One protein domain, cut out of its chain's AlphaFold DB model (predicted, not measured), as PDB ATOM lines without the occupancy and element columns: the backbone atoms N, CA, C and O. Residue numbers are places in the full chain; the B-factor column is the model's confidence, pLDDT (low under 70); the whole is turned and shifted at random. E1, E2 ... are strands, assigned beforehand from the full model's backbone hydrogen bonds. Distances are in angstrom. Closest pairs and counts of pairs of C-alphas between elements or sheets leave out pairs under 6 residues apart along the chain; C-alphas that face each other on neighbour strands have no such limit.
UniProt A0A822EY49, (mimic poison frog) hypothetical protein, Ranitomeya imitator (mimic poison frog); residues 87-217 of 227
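Overview. This is residues 87 to 217 of the 227 residues of the protein "(mimic poison frog) hypothetical protein" of Ranitomeya imitator (mimic poison frog) (UniProt A0A822EY49). Two antiparallel sheets lie face to face as a sandwich, their strands running nearly along one another, and a loop, residues 142 to 150, sticks out and lengthens the outline. One sheet has five strands in the order E3, E1, E5, E8, E7; the other has four in the order E2, E4, E9, E6. The 131 printed residues hold nine named strands, E1 to E9 along the chain, and no named helix; the class is all strand. The whole is compact, with a radius of gyration of the C-alphas of 15.4 A, and elongated, spanning 48 by 27 by 25 A.

Arrangement. In the five-stranded sheet, E1, residues 89 to 96, is antiparallel to E3, residues 119 to 125, with N 91 and O 123 2.8 A apart. On its other side E1 is antiparallel to E5, residues 154 to 163, with N 92 and O 160 2.9 A apart. E5 is antiparallel to E8, residues 190 to 200, with N 157 and O 197 3.0 A apart. E7, residues 179 to 187, forms a hairpin with E8, with N 183 and O 194 2.8 A apart. E3 and E7 are the edge strands, and this sheet is twisted. In the other sheet, E2, residues 99 to 104, is antiparallel to E4, residues 133 to 138, with N 102 and O 135 3.0 A apart. E4 is antiparallel to E9, residues 210 to 215, with N 136 and O 210 2.8 A apart. E9 is antiparallel to E6, residues 168 to 172, with N 170 and O 213 2.9 A apart. The sheets' best planes are 17 degrees apart, and the parts that face each other are 8.8 A centre to centre. Between the sheets, the closest C-alphas of E1 and E4 are those of Cys 93 and Cys 134, 5.9 A apart, and those of E5 and E9 are Cys 159 and Cys 212, 6.7 A apart. E3 and E9 are apart.

Along the chain. E1 begins at C-alpha 89, (-4.171, -2.050, 53.565), and is 23.7 A long. E5 is 29.3 A long and E7 26.0 A. E8, the longest strand with 11 residues, is 33.0 A long and begins at C-alpha 190, (-9.076, 2.456, 60.249). E9 ends at C-alpha 215, (-10.783, -0.338, 44.986).

Size, cuts and confidence. The two C-alphas farthest apart, those of Lys 145 and Asp 189, are 48.2 A apart. The printed part has no cut. The links E2 to E3, 14 residues, and E4 to E5, 15 residues, are long. The mean pLDDT of the printed part is 80.2; 31 residues are under 70, among them 107 to 118 and 141 to 151.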
ATOM      1  N   GLY A  87      -0.903   3.271  56.724       56.19
ATOM      2  CA  GLY A  87      -0.965   3.034  55.275       56.19
ATOM      3  C   GLY A  87      -1.066   1.561  54.856       56.19
ATOM      4  O   GLY A  87      -1.279   1.304  53.675       56.19
ATOM      5  N   ILE A  88      -0.917   0.598  55.778       66.12
ATOM      6  CA  ILE A  88      -1.077  -0.823  55.438       66.12
ATOM      7  C   ILE A  88      -2.561  -1.109  55.201       66.12
ATOM      8  O   ILE A  88      -3.399  -0.922  56.080       66.12
ATOM      9  N   LYS A  89      -2.861  -1.573  53.994       79.56
ATOM     10  CA  LYS A  89      -4.171  -2.050  53.565       79.56
ATOM     11  C   LYS A  89      -4.200  -3.557  53.718       79.56
ATOM     12  O   LYS A  89      -3.382  -4.243  53.102       79.56
ATOM     13  N   GLU A  90      -5.107  -4.064  54.540       87.00
ATOM     14  CA  GLU A  90      -5.323  -5.501  54.694       87.00
ATOM     15  C   GLU A  90      -6.614  -5.902  53.988       87.00
ATOM     16  O   GLU A  90      -7.647  -5.248  54.135       87.00
ATOM     17  N   VAL A  91      -6.537  -6.987  53.222       91.31
ATOM     18  CA  VAL A  91      -7.693  -7.658  52.636       91.31
ATOM     19  C   VAL A  91      -7.777  -9.062  53.187       91.31
ATOM     20  O   VAL A  91      -6.782  -9.789  53.214       91.31
ATOM     21  N   VAL A  92      -8.988  -9.447  53.564       92.38
ATOM     22  CA  VAL A  92      -9.324 -10.806  53.964       92.38
ATOM     23  C   VAL A  92     -10.433 -11.315  53.054       92.38
ATOM     24  O   VAL A  92     -11.510 -10.726  52.977       92.38
ATOM     25  N   CYS A  93     -10.166 -12.419  52.368       93.44
ATOM     26  CA  CYS A  93     -11.131 -13.122  51.534       93.44
ATOM     27  C   CYS A  93     -11.545 -14.404  52.258       93.44
ATOM     28  O   CYS A  93     -10.672 -15.209  52.592       93.44
ATOM     29  N   LYS A  94     -12.842 -14.614  52.490       93.38
ATOM     30  CA  LYS A  94     -13.363 -15.816  53.158       93.38
ATOM     31  C   LYS A  94     -14.474 -16.453  52.345       93.38
ATOM     32  O   LYS A  94     -15.240 -15.759  51.685       93.38
ATOM     33  N   SER A  95     -14.592 -17.770  52.433       89.44
ATOM     34  CA  SER A  95     -15.720 -18.479  51.834       89.44
ATOM     35  C   SER A  95     -16.126 -19.719  52.609       89.44
ATOM     36  O   SER A  95     -15.271 -20.400  53.184       89.44
ATOM     37  N   SER A  96     -17.415 -20.044  52.544       86.75
ATOM     38  CA  SER A  96     -17.988 -21.253  53.128       86.75
ATOM     39  C   SER A  96     -19.318 -21.631  52.452       86.75
ATOM     40  O   SER A  96     -20.076 -20.729  52.104       86.75
ATOM     41  N   PRO A  97     -19.670 -22.919  52.307       85.75
ATOM     42  CA  PRO A  97     -18.781 -24.079  52.229       85.75
ATOM     43  C   PRO A  97     -18.196 -24.251  50.808       85.75
ATOM     44  O   PRO A  97     -18.612 -23.588  49.867       85.75
ATOM     45  N   ASP A  98     -17.237 -25.167  50.636       81.88
ATOM     46  CA  ASP A  98     -16.815 -25.710  49.328       81.88
ATOM     47  C   ASP A  98     -16.292 -24.718  48.263       81.88
ATOM     48  O   ASP A  98     -16.402 -24.965  47.064       81.88
ATOM     49  N   PHE A  99     -15.617 -23.644  48.669       83.38
ATOM     50  CA  PHE A  99     -14.954 -22.706  47.752       83.38
ATOM     51  C   PHE A  99     -13.449 -22.634  47.991       83.38
ATOM     52  O   PHE A  99     -12.999 -22.464  49.114       83.38
ATOM     53  N   ASN A 100     -12.649 -22.706  46.932       87.00
ATOM     54  CA  ASN A 100     -11.270 -22.236  46.961       87.00
ATOM     55  C   ASN A 100     -11.242 -20.719  46.803       87.00
ATOM     56  O   ASN A 100     -11.964 -20.165  45.975       87.00
ATOM     57  N   VAL A 101     -10.352 -20.070  47.548       88.75
ATOM     58  CA  VAL A 101     -10.167 -18.621  47.497       88.75
ATOM     59  C   VAL A 101      -8.744 -18.316  47.079       88.75
ATOM     60  O   VAL A 101      -7.796 -18.890  47.614       88.75
ATOM     61  N   THR A 102      -8.601 -17.400  46.130       90.19
ATOM     62  CA  THR A 102      -7.309 -16.841  45.725       90.19
ATOM     63  C   THR A 102      -7.360 -15.326  45.822       90.19
ATOM     64  O   THR A 102      -8.432 -14.734  45.700       90.19
ATOM     65  N   LEU A 103      -6.206 -14.718  46.076       90.00
ATOM     66  CA  LEU A 103      -6.049 -13.278  46.218       90.00
ATOM     67  C   LEU A 103      -4.966 -12.811  45.251       90.00
ATOM     68  O   LEU A 103      -3.832 -13.290  45.333       90.00
ATOM     69  N   ASP A 104      -5.339 -11.921  44.336       89.38
ATOM     70  CA  ASP A 104      -4.482 -11.437  43.254       89.38
ATOM     71  C   ASP A 104      -4.348  -9.900  43.300       89.38
ATOM     72  O   ASP A 104      -5.375  -9.214  43.344       89.38
ATOM     73  N   PRO A 105      -3.126  -9.329  43.325       88.00
ATOM     74  CA  PRO A 105      -1.840 -10.021  43.481       88.00
ATOM     75  C   PRO A 105      -1.713 -10.681  44.861       88.00
ATOM     76  O   PRO A 105      -2.359 -10.237  45.806       88.00
ATOM     77  N   PRO A 106      -0.859 -11.701  45.046       79.69
ATOM     78  CA  PRO A 106      -0.628 -12.261  46.371       79.69
ATOM     79  C   PRO A 106      -0.003 -11.203  47.296       79.69
ATOM     80  O   PRO A 106       1.010 -10.586  46.965       79.69
ATOM     81  N   GLY A 107      -0.614 -10.975  48.460       66.44
ATOM     82  CA  GLY A 107      -0.067 -10.090  49.491       66.44
ATOM     83  C   GLY A 107       1.047 -10.749  50.316       66.44
ATOM     84  O   GLY A 107       1.326 -11.944  50.184       66.44
ATOM     85  N   ILE A 108       1.671  -9.977  51.211       64.56
ATOM     86  CA  ILE A 108       2.643 -10.507  52.183       64.56
ATOM     87  C   ILE A 108       1.897 -11.469  53.126       64.56
ATOM     88  O   ILE A 108       0.990 -11.049  53.842       64.56
ATOM     89  N   LYS A 109       2.231 -12.765  53.068       59.47
ATOM     90  CA  LYS A 109       1.445 -13.848  53.683       59.47
ATOM     91  C   LYS A 109       1.585 -13.910  55.208       59.47
ATOM     92  O   LYS A 109       2.698 -13.936  55.725       59.47
ATOM     93  N   THR A 110       0.457 -14.143  55.879       45.84
ATOM     94  CA  THR A 110       0.378 -14.810  57.189       45.84
ATOM     95  C   THR A 110      -0.594 -15.977  57.025       45.84
ATOM     96  O   THR A 110      -1.782 -15.760  56.802       45.84
ATOM     97  N   GLN A 111      -0.106 -17.218  57.043       43.53
ATOM     98  CA  GLN A 111      -0.985 -18.391  57.046       43.53
ATOM     99  C   GLN A 111      -1.396 -18.718  58.485       43.53
ATOM    100  O   GLN A 111      -0.532 -18.942  59.329       43.53
ATOM    101  N   GLN A 112      -2.702 -18.806  58.735       46.62
ATOM    102  CA  GLN A 112      -3.297 -19.558  59.843       46.62
ATOM    103  C   GLN A 112      -4.525 -20.310  59.299       46.62
ATOM    104  O   GLN A 112      -5.385 -19.671  58.689       46.62
ATOM    105  N   PRO A 113      -4.627 -21.639  59.469       46.72
ATOM    106  CA  PRO A 113      -5.880 -22.359  59.272       46.72
ATOM    107  C   PRO A 113      -6.783 -22.176  60.503       46.72
ATOM    108  O   PRO A 113      -6.329 -22.396  61.625       46.72
ATOM    109  N   GLU A 114      -8.051 -21.807  60.297       48.59
ATOM    110  CA  GLU A 114      -9.090 -21.882  61.337       48.59
ATOM    111  C   GLU A 114      -9.772 -23.269  61.373       48.59
ATOM    112  O   GLU A 114      -9.726 -23.997  60.375       48.59
ATOM    113  N   PRO A 115     -10.412 -23.652  62.499       48.38
ATOM    114  CA  PRO A 115     -10.857 -25.029  62.761       48.38
ATOM    115  C   PRO A 115     -12.057 -25.524  61.930       48.38
ATOM    116  O   PRO A 115     -12.250 -26.733  61.824       48.38
ATOM    117  N   ASP A 116     -12.837 -24.633  61.307       52.97
ATOM    118  CA  ASP A 116     -14.202 -24.953  60.837       52.97
ATOM    119  C   ASP A 116     -14.347 -25.189  59.319       52.97
ATOM    120  O   ASP A 116     -15.451 -25.196  58.772       52.97
ATOM    121  N   GLY A 117     -13.247 -25.398  58.591       53.38
ATOM    122  CA  GLY A 117     -13.290 -25.704  57.150       53.38
ATOM    123  C   GLY A 117     -13.603 -24.510  56.233       53.38
ATOM    124  O   GLY A 117     -13.614 -24.674  55.010       53.38
ATOM    125  N   ALA A 118     -13.790 -23.309  56.792       59.91
ATOM    126  CA  ALA A 118     -13.808 -22.055  56.046       59.91
ATOM    127  C   ALA A 118     -12.409 -21.756  55.481       59.91
ATOM    128  O   ALA A 118     -11.405 -21.817  56.192       59.91
ATOM    129  N   ILE A 119     -12.329 -21.427  54.190       71.88
ATOM    130  CA  ILE A 119     -11.054 -21.075  53.547       71.88
ATOM    131  C   ILE A 119     -10.886 -19.567  53.585       71.88
ATOM    132  O   ILE A 119     -11.755 -18.826  53.127       71.88
ATOM    133  N   MET A 120      -9.749 -19.134  54.127       82.50
ATOM    134  CA  MET A 120      -9.387 -17.733  54.281       82.50
ATOM    135  C   MET A 120      -8.065 -17.441  53.569       82.50
ATOM    136  O   MET A 120      -7.114 -18.219  53.656       82.50
ATOM    137  N   GLN A 121      -8.001 -16.310  52.868       86.56
ATOM    138  CA  GLN A 121      -6.763 -15.722  52.358       86.56
ATOM    139  C   GLN A 121      -6.619 -14.308  52.904       86.56
ATOM    140  O   GLN A 121      -7.586 -13.549  52.923       86.56
ATOM    141  N   ILE A 122      -5.407 -13.962  53.336       86.62
ATOM    142  CA  ILE A 122      -5.075 -12.637  53.859       86.62
ATOM    143  C   ILE A 122      -3.961 -12.057  53.000       86.62
ATOM    144  O   ILE A 122      -2.945 -12.713  52.758       86.62
ATOM    145  N   GLY A 123      -4.149 -10.820  52.556       84.50
ATOM    146  CA  GLY A 123      -3.144 -10.049  51.842       84.50
ATOM    147  C   GLY A 123      -2.968  -8.687  52.486       84.50
ATOM    148  O   GLY A 123      -3.934  -8.045  52.889       84.50
ATOM    149  N   ARG A 124      -1.715  -8.248  52.591       82.25
ATOM    150  CA  ARG A 124      -1.361  -6.913  53.067       82.25
ATOM    151  C   ARG A 124      -0.537  -6.197  52.015       82.25
ATOM    152  O   ARG A 124       0.425  -6.771  51.498       82.25
ATOM    153  N   TRP A 125      -0.883  -4.940  51.754       76.31
ATOM    154  CA  TRP A 125      -0.147  -4.072  50.841       76.31
ATOM    155  C   TRP A 125       0.100  -2.710  51.453       76.31
ATOM    156  O   TRP A 125      -0.704  -2.176  52.213       76.31
ATOM    157  N   ILE A 126       1.233  -2.147  51.059       68.25
ATOM    158  CA  ILE A 126       1.604  -0.774  51.375       68.25
ATOM    159  C   ILE A 126       1.253   0.127  50.181       68.25
ATOM    160  O   ILE A 126       0.827   1.252  50.374       68.25
ATOM    161  N   ASN A 127       1.356  -0.361  48.940       62.31
ATOM    162  CA  ASN A 127       1.142   0.459  47.745       62.31
ATOM    163  C   ASN A 127      -0.345   0.811  47.510       62.31
ATOM    164  O   ASN A 127      -1.221  -0.053  47.548       62.31
ATOM    165  N   ASP A 128      -0.608   2.082  47.195       59.84
ATOM    166  CA  ASP A 128      -1.940   2.609  46.896       59.84
ATOM    167  C   ASP A 128      -2.473   2.242  45.510       59.84
ATOM    168  O   ASP A 128      -3.684   2.305  45.302       59.84
ATOM    169  N   ASP A 129      -1.594   1.854  44.586       67.31
ATOM    170  CA  ASP A 129      -1.956   1.532  43.201       67.31
ATOM    171  C   ASP A 129      -2.440   0.075  43.032       67.31
ATOM    172  O   ASP A 129      -2.779  -0.350  41.929       67.31
ATOM    173  N   ILE A 130      -2.504  -0.699  44.122       76.56
ATOM    174  CA  ILE A 130      -2.949  -2.095  44.096       76.56
ATOM    175  C   ILE A 130      -4.463  -2.155  44.293       76.56
ATOM    176  O   ILE A 130      -5.002  -1.641  45.276       76.56
ATOM    177  N   SER A 131      -5.136  -2.804  43.345       86.12
ATOM    178  CA  SER A 131      -6.568  -3.111  43.398       86.12
ATOM    179  C   SER A 131      -6.729  -4.625  43.523       86.12
ATOM    180  O   SER A 131      -6.790  -5.304  42.499       86.12
ATOM    181  N   PRO A 132      -6.688  -5.169  44.752       91.75
ATOM    182  CA  PRO A 132      -6.699  -6.606  44.944       91.75
ATOM    183  C   PRO A 132      -8.064  -7.207  44.598       91.75
ATOM    184  O   PRO A 132      -9.114  -6.581  44.784       91.75
ATOM    185  N   VAL A 133      -8.026  -8.445  44.115       95.06
ATOM    186  CA  VAL A 133      -9.201  -9.219  43.715       95.06
ATOM    187  C   VAL A 133      -9.221 -10.528  44.494       95.06
ATOM    188  O   VAL A 133      -8.241 -11.274  44.482       95.06
ATOM    189  N   CYS A 134     -10.337 -10.814  45.167       94.94
ATOM    190  CA  CYS A 134     -10.595 -12.149  45.701       94.94
ATOM    191  C   CYS A 134     -11.360 -12.948  44.643       94.94
ATOM    192  O   CYS A 134     -12.468 -12.549  44.278       94.94
ATOM    193  N   ASN A 135     -10.807 -14.073  44.185       93.69
ATOM    194  CA  ASN A 135     -11.487 -14.977  43.253       93.69
ATOM    195  C   ASN A 135     -11.922 -16.256  43.974       93.69
ATOM    196  O   ASN A 135     -11.098 -16.953  44.582       93.69
ATOM    197  N   PHE A 136     -13.210 -16.569  43.865       91.62
ATOM    198  CA  PHE A 136     -13.879 -17.689  44.515       91.62
ATOM    199  C   PHE A 136     -14.215 -18.767  43.485       91.62
ATOM    200  O   PHE A 136     -14.966 -18.537  42.538       91.62
ATOM    201  N   HIS A 137     -13.680 -19.966  43.702       88.62
ATOM    202  CA  HIS A 137     -13.852 -21.106  42.808       88.62
ATOM    203  C   HIS A 137     -14.520 -22.266  43.532       88.62
ATOM    204  O   HIS A 137     -13.973 -22.779  44.509       88.62
ATOM    205  N   LEU A 138     -15.663 -22.725  43.027       84.94
ATOM    206  CA  LEU A 138     -16.332 -23.899  43.576       84.94
ATOM    207  C   LEU A 138     -15.424 -25.126  43.526       84.94
ATOM    208  O   LEU A 138     -14.903 -25.513  42.476       84.94
ATOM    209  N   ARG A 139     -15.268 -25.782  44.673       81.56
ATOM    210  CA  ARG A 139     -14.647 -27.096  44.759       81.56
ATOM    211  C   ARG A 139     -15.606 -28.093  44.127       81.56
ATOM    212  O   ARG A 139     -16.705 -28.314  44.625       81.56
ATOM    213  N   LYS A 140     -15.185 -28.727  43.032       70.12
ATOM    214  CA  LYS A 140     -15.901 -29.874  42.466       70.12
ATOM    215  C   LYS A 140     -15.822 -31.024  43.469       70.12
ATOM    216  O   LYS A 140     -14.852 -31.777  43.475       70.12
ATOM    217  N   THR A 141     -16.805 -31.144  44.352       58.38
ATOM    218  CA  THR A 141     -16.895 -32.302  45.238       58.38
ATOM    219  C   THR A 141     -17.351 -33.511  44.415       58.38
ATOM    220  O   THR A 141     -18.324 -33.457  43.662       58.38
ATOM    221  N   ALA A 142     -16.637 -34.633  44.522       44.84
ATOM    222  CA  ALA A 142     -17.133 -35.910  44.024       44.84
ATOM    223  C   ALA A 142     -18.323 -36.320  44.909       44.84
ATOM    224  O   ALA A 142     -18.106 -36.740  46.038       44.84
ATOM    225  N   ARG A 143     -19.563 -36.107  44.431       50.91
ATOM    226  CA  ARG A 143     -20.851 -36.528  45.037       50.91
ATOM    227  C   ARG A 143     -20.776 -36.837  46.542       50.91
ATOM    228  O   ARG A 143     -20.727 -38.002  46.938       50.91
ATOM    229  N   SER A 144     -20.866 -35.819  47.394       44.03
ATOM    230  CA  SER A 144     -21.213 -36.073  48.793       44.03
ATOM    231  C   SER A 144     -22.708 -36.391  48.865       44.03
ATOM    232  O   SER A 144     -23.551 -35.507  48.717       44.03
ATOM    233  N   LYS A 145     -23.050 -37.672  49.062       47.84
ATOM    234  CA  LYS A 145     -24.358 -38.081  49.597       47.84
ATOM    235  C   LYS A 145     -24.468 -37.508  51.017       47.84
ATOM    236  O   LYS A 145     -24.162 -38.201  51.981       47.84
ATOM    237  N   ARG A 146     -24.872 -36.247  51.162       49.62
ATOM    238  CA  ARG A 146     -25.315 -35.699  52.449       49.62
ATOM    239  C   ARG A 146     -26.818 -35.493  52.404       49.62
ATOM    240  O   ARG A 146     -27.350 -34.894  51.473       49.62
ATOM    241  N   SER A 147     -27.472 -36.103  53.386       45.47
ATOM    242  CA  SER A 147     -28.908 -36.113  53.600       45.47
ATOM    243  C   SER A 147     -29.461 -34.695  53.668       45.47
ATOM    244  O   SER A 147     -28.903 -33.823  54.332       45.47
ATOM    245  N   VAL A 148     -30.572 -34.507  52.959       49.38
ATOM    246  CA  VAL A 148     -31.410 -33.309  52.964       49.38
ATOM    247  C   VAL A 148     -31.767 -32.983  54.415       49.38
ATOM    248  O   VAL A 148     -32.506 -33.732  55.054       49.38
ATOM    249  N   LYS A 149     -31.214 -31.893  54.951       48.41
ATOM    250  CA  LYS A 149     -31.832 -31.173  56.063       48.41
ATOM    251  C   LYS A 149     -32.538 -29.969  55.462       48.41
ATOM    252  O   LYS A 149     -31.975 -29.290  54.613       48.41
ATOM    253  N   ASP A 150     -33.788 -29.826  55.866       56.00
ATOM    254  CA  ASP A 150     -34.765 -28.850  55.404       56.00
ATOM    255  C   ASP A 150     -34.180 -27.423  55.377       56.00
ATOM    256  O   ASP A 150     -33.643 -26.952  56.382       56.00
ATOM    257  N   GLY A 151     -34.228 -26.784  54.205       59.50
ATOM    258  CA  GLY A 151     -33.584 -25.503  53.896       59.50
ATOM    259  C   GLY A 151     -32.555 -25.596  52.759       59.50
ATOM    260  O   GLY A 151     -31.630 -26.405  52.796       59.50
ATOM    261  N   ASP A 152     -32.705 -24.748  51.737       75.50
ATOM    262  CA  ASP A 152     -31.707 -24.595  50.672       75.50
ATOM    263  C   ASP A 152     -30.364 -24.164  51.292       75.50
ATOM    264  O   ASP A 152     -30.268 -23.096  51.895       75.50
ATOM    265  N   GLU A 153     -29.321 -24.992  51.153       84.12
ATOM    266  CA  GLU A 153     -27.981 -24.687  51.671       84.12
ATOM    267  C   GLU A 153     -27.483 -23.335  51.140       84.12
ATOM    268  O   GLU A 153     -27.573 -23.060  49.936       84.12
ATOM    269  N   ILE A 154     -26.947 -22.513  52.047       88.25
ATOM    270  CA  ILE A 154     -26.464 -21.166  51.748       88.25
ATOM    271  C   ILE A 154     -24.941 -21.170  51.639       88.25
ATOM    272  O   ILE A 154     -24.237 -21.592  52.555       88.25
ATOM    273  N   PHE A 155     -24.449 -20.628  50.534       90.25
ATOM    274  CA  PHE A 155     -23.038 -20.379  50.274       90.25
ATOM    275  C   PHE A 155     -22.738 -18.906  50.517       90.25
ATOM    276  O   PHE A 155     -23.495 -18.047  50.060       90.25
ATOM    277  N   SER A 156     -21.650 -18.612  51.221       92.31
ATOM    278  CA  SER A 156     -21.179 -17.263  51.506       92.31
ATOM    279  C   SER A 156     -19.776 -17.032  50.957       92.31
ATOM    280  O   SER A 156     -18.855 -17.835  51.134       92.31
ATOM    281  N   MET A 157     -19.615 -15.884  50.306       93.69
ATOM    282  CA  MET A 157     -18.328 -15.351  49.885       93.69
ATOM    283  C   MET A 157     -18.194 -13.959  50.480       93.69
ATOM    284  O   MET A 157     -19.059 -13.110  50.278       93.69
ATOM    285  N   GLU A 158     -17.122 -13.723  51.221       96.06
ATOM    286  CA  GLU A 158     -16.890 -12.487  51.956       96.06
ATOM    287  C   GLU A 158     -15.569 -11.858  51.534       96.06
ATOM    288  O   GLU A 158     -14.523 -12.514  51.488       96.06
ATOM    289  N   CYS A 159     -15.629 -10.558  51.273       96.94
ATOM    290  CA  CYS A 159     -14.474  -9.712  51.059       96.94
ATOM    291  C   CYS A 159     -14.456  -8.616  52.107       96.94
ATOM    292  O   CYS A 159     -15.380  -7.810  52.196       96.94
ATOM    293  N   ASN A 160     -13.385  -8.584  52.882       94.88
ATOM    294  CA  ASN A 160     -13.125  -7.569  53.882       94.88
ATOM    295  C   ASN A 160     -11.894  -6.772  53.457       94.88
ATOM    296  O   ASN A 160     -10.877  -7.356  53.087       94.88
ATOM    297  N   ALA A 161     -11.998  -5.448  53.492       93.56
ATOM    298  CA  ALA A 161     -10.912  -4.535  53.193       93.56
ATOM    299  C   ALA A 161     -10.811  -3.468  54.283       93.56
ATOM    300  O   ALA A 161     -11.748  -2.692  54.491       93.56
ATOM    301  N   SER A 162      -9.650  -3.383  54.925       89.81
ATOM    302  CA  SER A 162      -9.334  -2.347  55.903       89.81
ATOM    303  C   SER A 162      -8.355  -1.322  55.335       89.81
ATOM    304  O   SER A 162      -7.490  -1.631  54.508       89.81
ATOM    305  N   GLY A 163      -8.514  -0.067  55.752       83.94
ATOM    306  CA  GLY A 163      -7.601   1.008  55.386       83.94
ATOM    307  C   GLY A 163      -7.943   2.353  56.035       83.94
ATOM    308  O   GLY A 163      -8.968   2.488  56.699       83.94
ATOM    309  N   PRO A 164      -7.102   3.381  55.832       76.12
ATOM    310  CA  PRO A 164      -7.286   4.714  56.423       76.12
ATOM    311  C   PRO A 164      -8.418   5.528  55.775       76.12
ATOM    312  O   PRO A 164      -8.836   6.559  56.291       76.12
ATOM    313  N   LYS A 165      -8.881   5.103  54.599       82.88
ATOM    314  CA  LYS A 165     -10.045   5.652  53.904       82.88
ATOM    315  C   LYS A 165     -10.950   4.493  53.530       82.88
ATOM    316  O   LYS A 165     -10.448   3.424  53.180       82.88
ATOM    317  N   LYS A 166     -12.259   4.747  53.510       88.81
ATOM    318  CA  LYS A 166     -13.256   3.787  53.040       88.81
ATOM    319  C   LYS A 166     -12.881   3.282  51.641       88.81
ATOM    320  O   LYS A 166     -12.653   4.089  50.733       88.81
ATOM    321  N   SER A 167     -12.776   1.967  51.492       91.06
ATOM    322  CA  SER A 167     -12.602   1.276  50.216       91.06
ATOM    323  C   SER A 167     -13.961   1.037  49.554       91.06
ATOM    324  O   SER A 167     -15.008   1.111  50.198       91.06
ATOM    325  N   LYS A 168     -13.956   0.766  48.250       93.50
ATOM    326  CA  LYS A 168     -15.140   0.336  47.506       93.50
ATOM    327  C   LYS A 168     -14.974  -1.131  47.128       93.50
ATOM    328  O   LYS A 168     -13.977  -1.476  46.499       93.50
ATOM    329  N   ILE A 169     -15.951  -1.964  47.478       96.31
ATOM    330  CA  ILE A 169     -15.985  -3.382  47.101       96.31
ATOM    331  C   ILE A 169     -17.091  -3.583  46.064       96.31
ATOM    332  O   ILE A 169     -18.225  -3.153  46.260       96.31
ATOM    333  N   THR A 170     -16.765  -4.215  44.940       95.56
ATOM    334  CA  THR A 170     -17.732  -4.542  43.880       95.56
ATOM    335  C   THR A 170     -17.624  -5.999  43.485       95.56
ATOM    336  O   THR A 170     -16.526  -6.537  43.443       95.56
ATOM    337  N   TRP A 171     -18.742  -6.623  43.137       96.00
ATOM    338  CA  TRP A 171     -18.783  -8.031  42.755       96.00
ATOM    339  C   TRP A 171     -18.983  -8.195  41.252       96.00
ATOM    340  O   TRP A 171     -19.818  -7.507  40.665       96.00
ATOM    341  N   ASN A 172     -18.259  -9.146  40.669       94.88
ATOM    342  CA  ASN A 172     -18.611  -9.789  39.413       94.88
ATOM    343  C   ASN A 172     -19.130 -11.188  39.747       94.88
ATOM    344  O   ASN A 172     -18.411 -12.005  40.323       94.88
ATOM    345  N   ASN A 173     -20.401 -11.431  39.455       91.44
ATOM    346  CA  ASN A 173     -21.075 -12.666  39.814       91.44
ATOM    347  C   ASN A 173     -22.122 -13.018  38.753       91.44
ATOM    348  O   ASN A 173     -22.758 -12.140  38.173       91.44
ATOM    349  N   VAL A 174     -22.317 -14.317  38.530       85.31
ATOM    350  CA  VAL A 174     -23.327 -14.841  37.601       85.31
ATOM    351  C   VAL A 174     -24.548 -15.318  38.382       85.31
ATOM    352  O   VAL A 174     -24.429 -15.855  39.483       85.31
ATOM    353  N   GLY A 175     -25.736 -15.149  37.809       81.56
ATOM    354  CA  GLY A 175     -26.989 -15.551  38.447       81.56
ATOM    355  C   GLY A 175     -27.487 -14.539  39.481       81.56
ATOM    356  O   GLY A 175     -26.990 -13.416  39.576       81.56
ATOM    357  N   ARG A 176     -28.525 -14.929  40.227       83.62
ATOM    358  CA  ARG A 176     -29.195 -14.064  41.203       83.62
ATOM    359  C   ARG A 176     -28.858 -14.530  42.624       83.62
ATOM    360  O   ARG A 176     -29.393 -15.558  43.029       83.62
ATOM    361  N   PRO A 177     -27.981 -13.819  43.354       90.88
ATOM    362  CA  PRO A 177     -27.711 -14.125  44.755       90.88
ATOM    363  C   PRO A 177     -28.979 -13.934  45.599       90.88
ATOM    364  O   PRO A 177     -29.832 -13.114  45.256       90.88
ATOM    365  N   ILE A 178     -29.074 -14.655  46.719       93.69
ATOM    366  CA  ILE A 178     -30.133 -14.464  47.724       93.69
ATOM    367  C   ILE A 178     -30.036 -13.048  48.294       93.69
ATOM    368  O   ILE A 178     -31.036 -12.342  48.414       93.69
ATOM    369  N   SER A 179     -28.823 -12.640  48.662       94.19
ATOM    370  CA  SER A 179     -28.572 -11.352  49.291       94.19
ATOM    371  C   SER A 179     -27.133 -10.889  49.079       94.19
ATOM    372  O   SER A 179     -26.225 -11.668  48.767       94.19
ATOM    373  N   ARG A 180     -26.942  -9.581  49.255       95.81
ATOM    374  CA  ARG A 180     -25.640  -8.935  49.384       95.81
ATOM    375  C   ARG A 180     -25.685  -8.044  50.616       95.81
ATOM    376  O   ARG A 180     -26.518  -7.146  50.685       95.81
ATOM    377  N   GLU A 181     -24.780  -8.286  51.550       96.25
ATOM    378  CA  GLU A 181     -24.617  -7.475  52.752       96.25
ATOM    379  C   GLU A 181     -23.376  -6.591  52.615       96.25
ATOM    380  O   GLU A 181     -22.359  -7.012  52.060       96.25
ATOM    381  N   GLU A 182     -23.454  -5.365  53.129       96.44
ATOM    382  CA  GLU A 182     -22.306  -4.477  53.305       96.44
ATOM    383  C   GLU A 182     -22.313  -3.969  54.749       96.44
ATOM    384  O   GLU A 182     -23.335  -3.491  55.243       96.44
ATOM    385  N   LYS A 183     -21.182  -4.114  55.439       95.56
ATOM    386  CA  LYS A 183     -20.980  -3.665  56.818       95.56
ATOM    387  C   LYS A 183     -19.739  -2.796  56.872       95.56
ATOM    388  O   LYS A 183     -18.707  -3.133  56.297       95.56
ATOM    389  N   GLU A 184     -19.846  -1.690  57.591       94.69
ATOM    390  CA  GLU A 184     -18.745  -0.771  57.829       94.69
ATOM    391  C   GLU A 184     -18.491  -0.685  59.327       94.69
ATOM    392  O   GLU A 184     -19.411  -0.429  60.100       94.69
ATOM    393  N   ASN A 185     -17.241  -0.903  59.724       88.75
ATOM    394  CA  ASN A 185     -16.807  -0.805  61.109       88.75
ATOM    395  C   ASN A 185     -15.568   0.081  61.194       88.75
ATOM    396  O   ASN A 185     -14.604  -0.110  60.450       88.75
ATOM    397  N   THR A 186     -15.566   1.008  62.148       84.38
ATOM    398  CA  THR A 186     -14.428   1.898  62.400       84.38
ATOM    399  C   THR A 186     -13.707   1.453  63.664       84.38
ATOM    400  O   THR A 186     -14.321   1.292  64.715       84.38
ATOM    401  N   THR A 187     -12.395   1.234  63.580       75.81
ATOM    402  CA  THR A 187     -11.548   0.874  64.727       75.81
ATOM    403  C   THR A 187     -10.339   1.800  64.764       75.81
ATOM    404  O   THR A 187      -9.425   1.696  63.944       75.81
ATOM    405  N   GLY A 188     -10.341   2.740  65.712       75.69
ATOM    406  CA  GLY A 188      -9.382   3.845  65.711       75.69
ATOM    407  C   GLY A 188      -9.545   4.697  64.450       75.69
ATOM    408  O   GLY A 188     -10.635   5.181  64.175       75.69
ATOM    409  N   ASP A 189      -8.471   4.834  63.670       71.50
ATOM    410  CA  ASP A 189      -8.470   5.590  62.405       71.50
ATOM    411  C   ASP A 189      -8.660   4.700  61.162       71.50
ATOM    412  O   ASP A 189      -8.530   5.176  60.033       71.50
ATOM    413  N   LEU A 190      -8.878   3.395  61.348       77.94
ATOM    414  CA  LEU A 190      -9.076   2.456  60.249       77.94
ATOM    415  C   LEU A 190     -10.566   2.240  60.012       77.94
ATOM    416  O   LEU A 190     -11.329   1.997  60.949       77.94
ATOM    417  N   ILE A 191     -10.949   2.280  58.740       87.31
ATOM    418  CA  ILE A 191     -12.278   1.926  58.262       87.31
ATOM    419  C   ILE A 191     -12.169   0.536  57.646       87.31
ATOM    420  O   ILE A 191     -11.369   0.314  56.732       87.31
ATOM    421  N   MET A 192     -12.964  -0.395  58.159       90.94
ATOM    422  CA  MET A 192     -13.129  -1.725  57.592       90.94
ATOM    423  C   MET A 192     -14.458  -1.793  56.858       90.94
ATOM    424  O   MET A 192     -15.502  -1.499  57.437       90.94
ATOM    425  N   VAL A 193     -14.407  -2.202  55.596       95.50
ATOM    426  CA  VAL A 193     -15.586  -2.487  54.782       95.50
ATOM    427  C   VAL A 193     -15.622  -3.986  54.535       95.50
ATOM    428  O   VAL A 193     -14.685  -4.544  53.964       95.50
ATOM    429  N   THR A 194     -16.704  -4.629  54.950       96.69
ATOM    430  CA  THR A 194     -16.981  -6.039  54.677       96.69
ATOM    431  C   THR A 194     -18.162  -6.120  53.729       96.69
ATOM    432  O   THR A 194     -19.217  -5.561  54.018       96.69
ATOM    433  N   SER A 195     -18.011  -6.833  52.615       97.62
ATOM    434  CA  SER A 195     -19.122  -7.185  51.737       97.62
ATOM    435  C   SER A 195     -19.236  -8.696  51.626       97.62
ATOM    436  O   SER A 195     -18.246  -9.368  51.333       97.62
ATOM    437  N   THR A 196     -20.447  -9.211  51.824       96.94
ATOM    438  CA  THR A 196     -20.734 -10.647  51.796       96.94
ATOM    439  C   THR A 196     -21.828 -10.932  50.778       96.94
ATOM    440  O   THR A 196     -22.861 -10.262  50.753       96.94
ATOM    441  N   LEU A 197     -21.588 -11.910  49.907       95.56
ATOM    442  CA  LEU A 197     -22.507 -12.351  48.867       95.56
ATOM    443  C   LEU A 197     -23.021 -13.751  49.200       95.56
ATOM    444  O   LEU A 197     -22.218 -14.656  49.433       95.56
ATOM    445  N   HIS A 198     -24.345 -13.926  49.193       93.62
ATOM    446  CA  HIS A 198     -24.991 -15.190  49.543       93.62
ATOM    447  C   HIS A 198     -25.729 -15.810  48.361       93.62
ATOM    448  O   HIS A 198     -26.492 -15.135  47.670       93.62
ATOM    449  N   TYR A 199     -25.557 -17.114  48.166       91.81
ATOM    450  CA  TYR A 199     -26.284 -17.911  47.177       91.81
ATOM    451  C   TYR A 199     -26.974 -19.095  47.834       91.81
ATOM    452  O   TYR A 199     -26.475 -19.631  48.817       91.81
ATOM    453  N   SER A 200     -28.082 -19.539  47.246       89.06
ATOM    454  CA  SER A 200     -28.651 -20.851  47.548       89.06
ATOM    455  C   SER A 200     -28.013 -21.882  46.635       89.06
ATOM    456  O   SER A 200     -27.606 -21.568  45.513       89.06
ATOM    457  N   ARG A 201     -28.031 -23.146  47.047       85.00
ATOM    458  CA  ARG A 201     -27.646 -24.265  46.180       85.00
ATOM    459  C   ARG A 201     -28.349 -24.252  44.814       85.00
ATOM    460  O   ARG A 201     -27.741 -24.624  43.816       85.00
ATOM    461  N   SER A 202     -29.607 -23.815  44.765       82.50
ATOM    462  CA  SER A 202     -30.429 -23.744  43.550       82.50
ATOM    463  C   SER A 202     -30.024 -22.622  42.582       82.50
ATOM    464  O   SER A 202     -30.208 -22.760  41.373       82.50
ATOM    465  N   THR A 203     -29.457 -21.525  43.087       84.19
ATOM    466  CA  THR A 203     -29.079 -20.345  42.286       84.19
ATOM    467  C   THR A 203     -27.579 -20.257  42.007       84.19
ATOM    468  O   THR A 203     -27.153 -19.435  41.191       84.19
ATOM    469  N   LEU A 204     -26.779 -21.093  42.670       84.12
ATOM    470  CA  LEU A 204     -25.330 -21.072  42.576       84.12
ATOM    471  C   LEU A 204     -24.833 -21.609  41.219       84.12
ATOM    472  O   LEU A 204     -25.155 -22.738  40.835       84.12
ATOM    473  N   PRO A 205     -24.013 -20.842  40.481       80.19
ATOM    474  CA  PRO A 205     -23.537 -21.265  39.173       80.19
ATOM    475  C   PRO A 205     -22.438 -22.330  39.297       80.19
ATOM    476  O   PRO A 205     -21.360 -22.061  39.813       80.19
ATOM    477  N   GLN A 206     -22.665 -23.529  38.753       73.69
ATOM    478  CA  GLN A 206     -21.745 -24.674  38.901       73.69
ATOM    479  C   GLN A 206     -20.365 -24.503  38.229       73.69
ATOM    480  O   GLN A 206     -19.461 -25.299  38.482       73.69
ATOM    481  N   GLN A 207     -20.203 -23.515  37.342       67.94
ATOM    482  CA  GLN A 207     -18.971 -23.282  36.571       67.94
ATOM    483  C   GLN A 207     -18.586 -21.800  36.448       67.94
ATOM    484  O   GLN A 207     -17.639 -21.492  35.731       67.94
ATOM    485  N   ALA A 208     -19.309 -20.880  37.095       67.56
ATOM    486  CA  ALA A 208     -18.987 -19.463  36.967       67.56
ATOM    487  C   ALA A 208     -17.962 -19.024  38.011       67.56
ATOM    488  O   ALA A 208     -17.982 -19.471  39.158       67.56
ATOM    489  N   GLU A 209     -17.104 -18.106  37.591       79.12
ATOM    490  CA  GLU A 209     -16.182 -17.398  38.459       79.12
ATOM    491  C   GLU A 209     -16.950 -16.315  39.225       79.12
ATOM    492  O   GLU A 209     -17.739 -15.562  38.645       79.12
ATOM    493  N   ILE A 210     -16.762 -16.273  40.543       92.44
ATOM    494  CA  ILE A 210     -17.283 -15.200  41.384       92.44
ATOM    495  C   ILE A 210     -16.082 -14.454  41.934       92.44
ATOM    496  O   ILE A 210     -15.222 -15.056  42.580       92.44
ATOM    497  N   SER A 211     -16.051 -13.144  41.723       96.00
ATOM    498  CA  SER A 211     -14.934 -12.313  42.156       96.00
ATOM    499  C   SER A 211     -15.428 -11.040  42.812       96.00
ATOM    500  O   SER A 211     -16.422 -10.447  42.385       96.00
ATOM    501  N   CYS A 212     -14.706 -10.585  43.830       96.88
ATOM    502  CA  CYS A 212     -14.867  -9.238  44.350       96.88
ATOM    503  C   CYS A 212     -13.621  -8.410  44.025       96.88
ATOM    504  O   CYS A 212     -12.487  -8.862  44.178       96.88
ATOM    505  N   TYR A 213     -13.847  -7.180  43.588       95.88
ATOM    506  CA  TYR A 213     -12.825  -6.195  43.277       95.88
ATOM    507  C   TYR A 213     -12.818  -5.148  44.374       95.88
ATOM    508  O   TYR A 213     -13.863  -4.576  44.701       95.88
ATOM    509  N   ILE A 214     -11.638  -4.894  44.928       94.19
ATOM    510  CA  ILE A 214     -11.450  -3.938  46.009       94.19
ATOM    511  C   ILE A 214     -10.693  -2.749  45.442       94.19
ATOM    512  O   ILE A 214      -9.539  -2.847  45.028       94.19
ATOM    513  N   VAL A 215     -11.358  -1.600  45.438       90.19
ATOM    514  CA  VAL A 215     -10.783  -0.338  44.986       90.19
ATOM    515  C   VAL A 215     -10.535   0.527  46.206       90.19
ATOM    516  O   VAL A 215     -11.462   1.007  46.863       90.19
ATOM    517  N   TYR A 216      -9.263   0.748  46.512       84.81
ATOM    518  CA  TYR A 216      -8.892   1.705  47.536       84.81
ATOM    519  C   TYR A 216      -8.903   3.120  46.969       84.81
ATOM    520  O   TYR A 216      -8.314   3.405  45.927       84.81
ATOM    521  N   ASN A 217      -9.530   4.037  47.702       73.69
ATOM    522  CA  ASN A 217      -9.424   5.452  47.395       73.69
ATOM    523  C   ASN A 217      -7.961   5.883  47.492       73.69
ATOM    524  O   ASN A 217      -7.295   5.613  48.496       73.69
TER     525      ASN A 217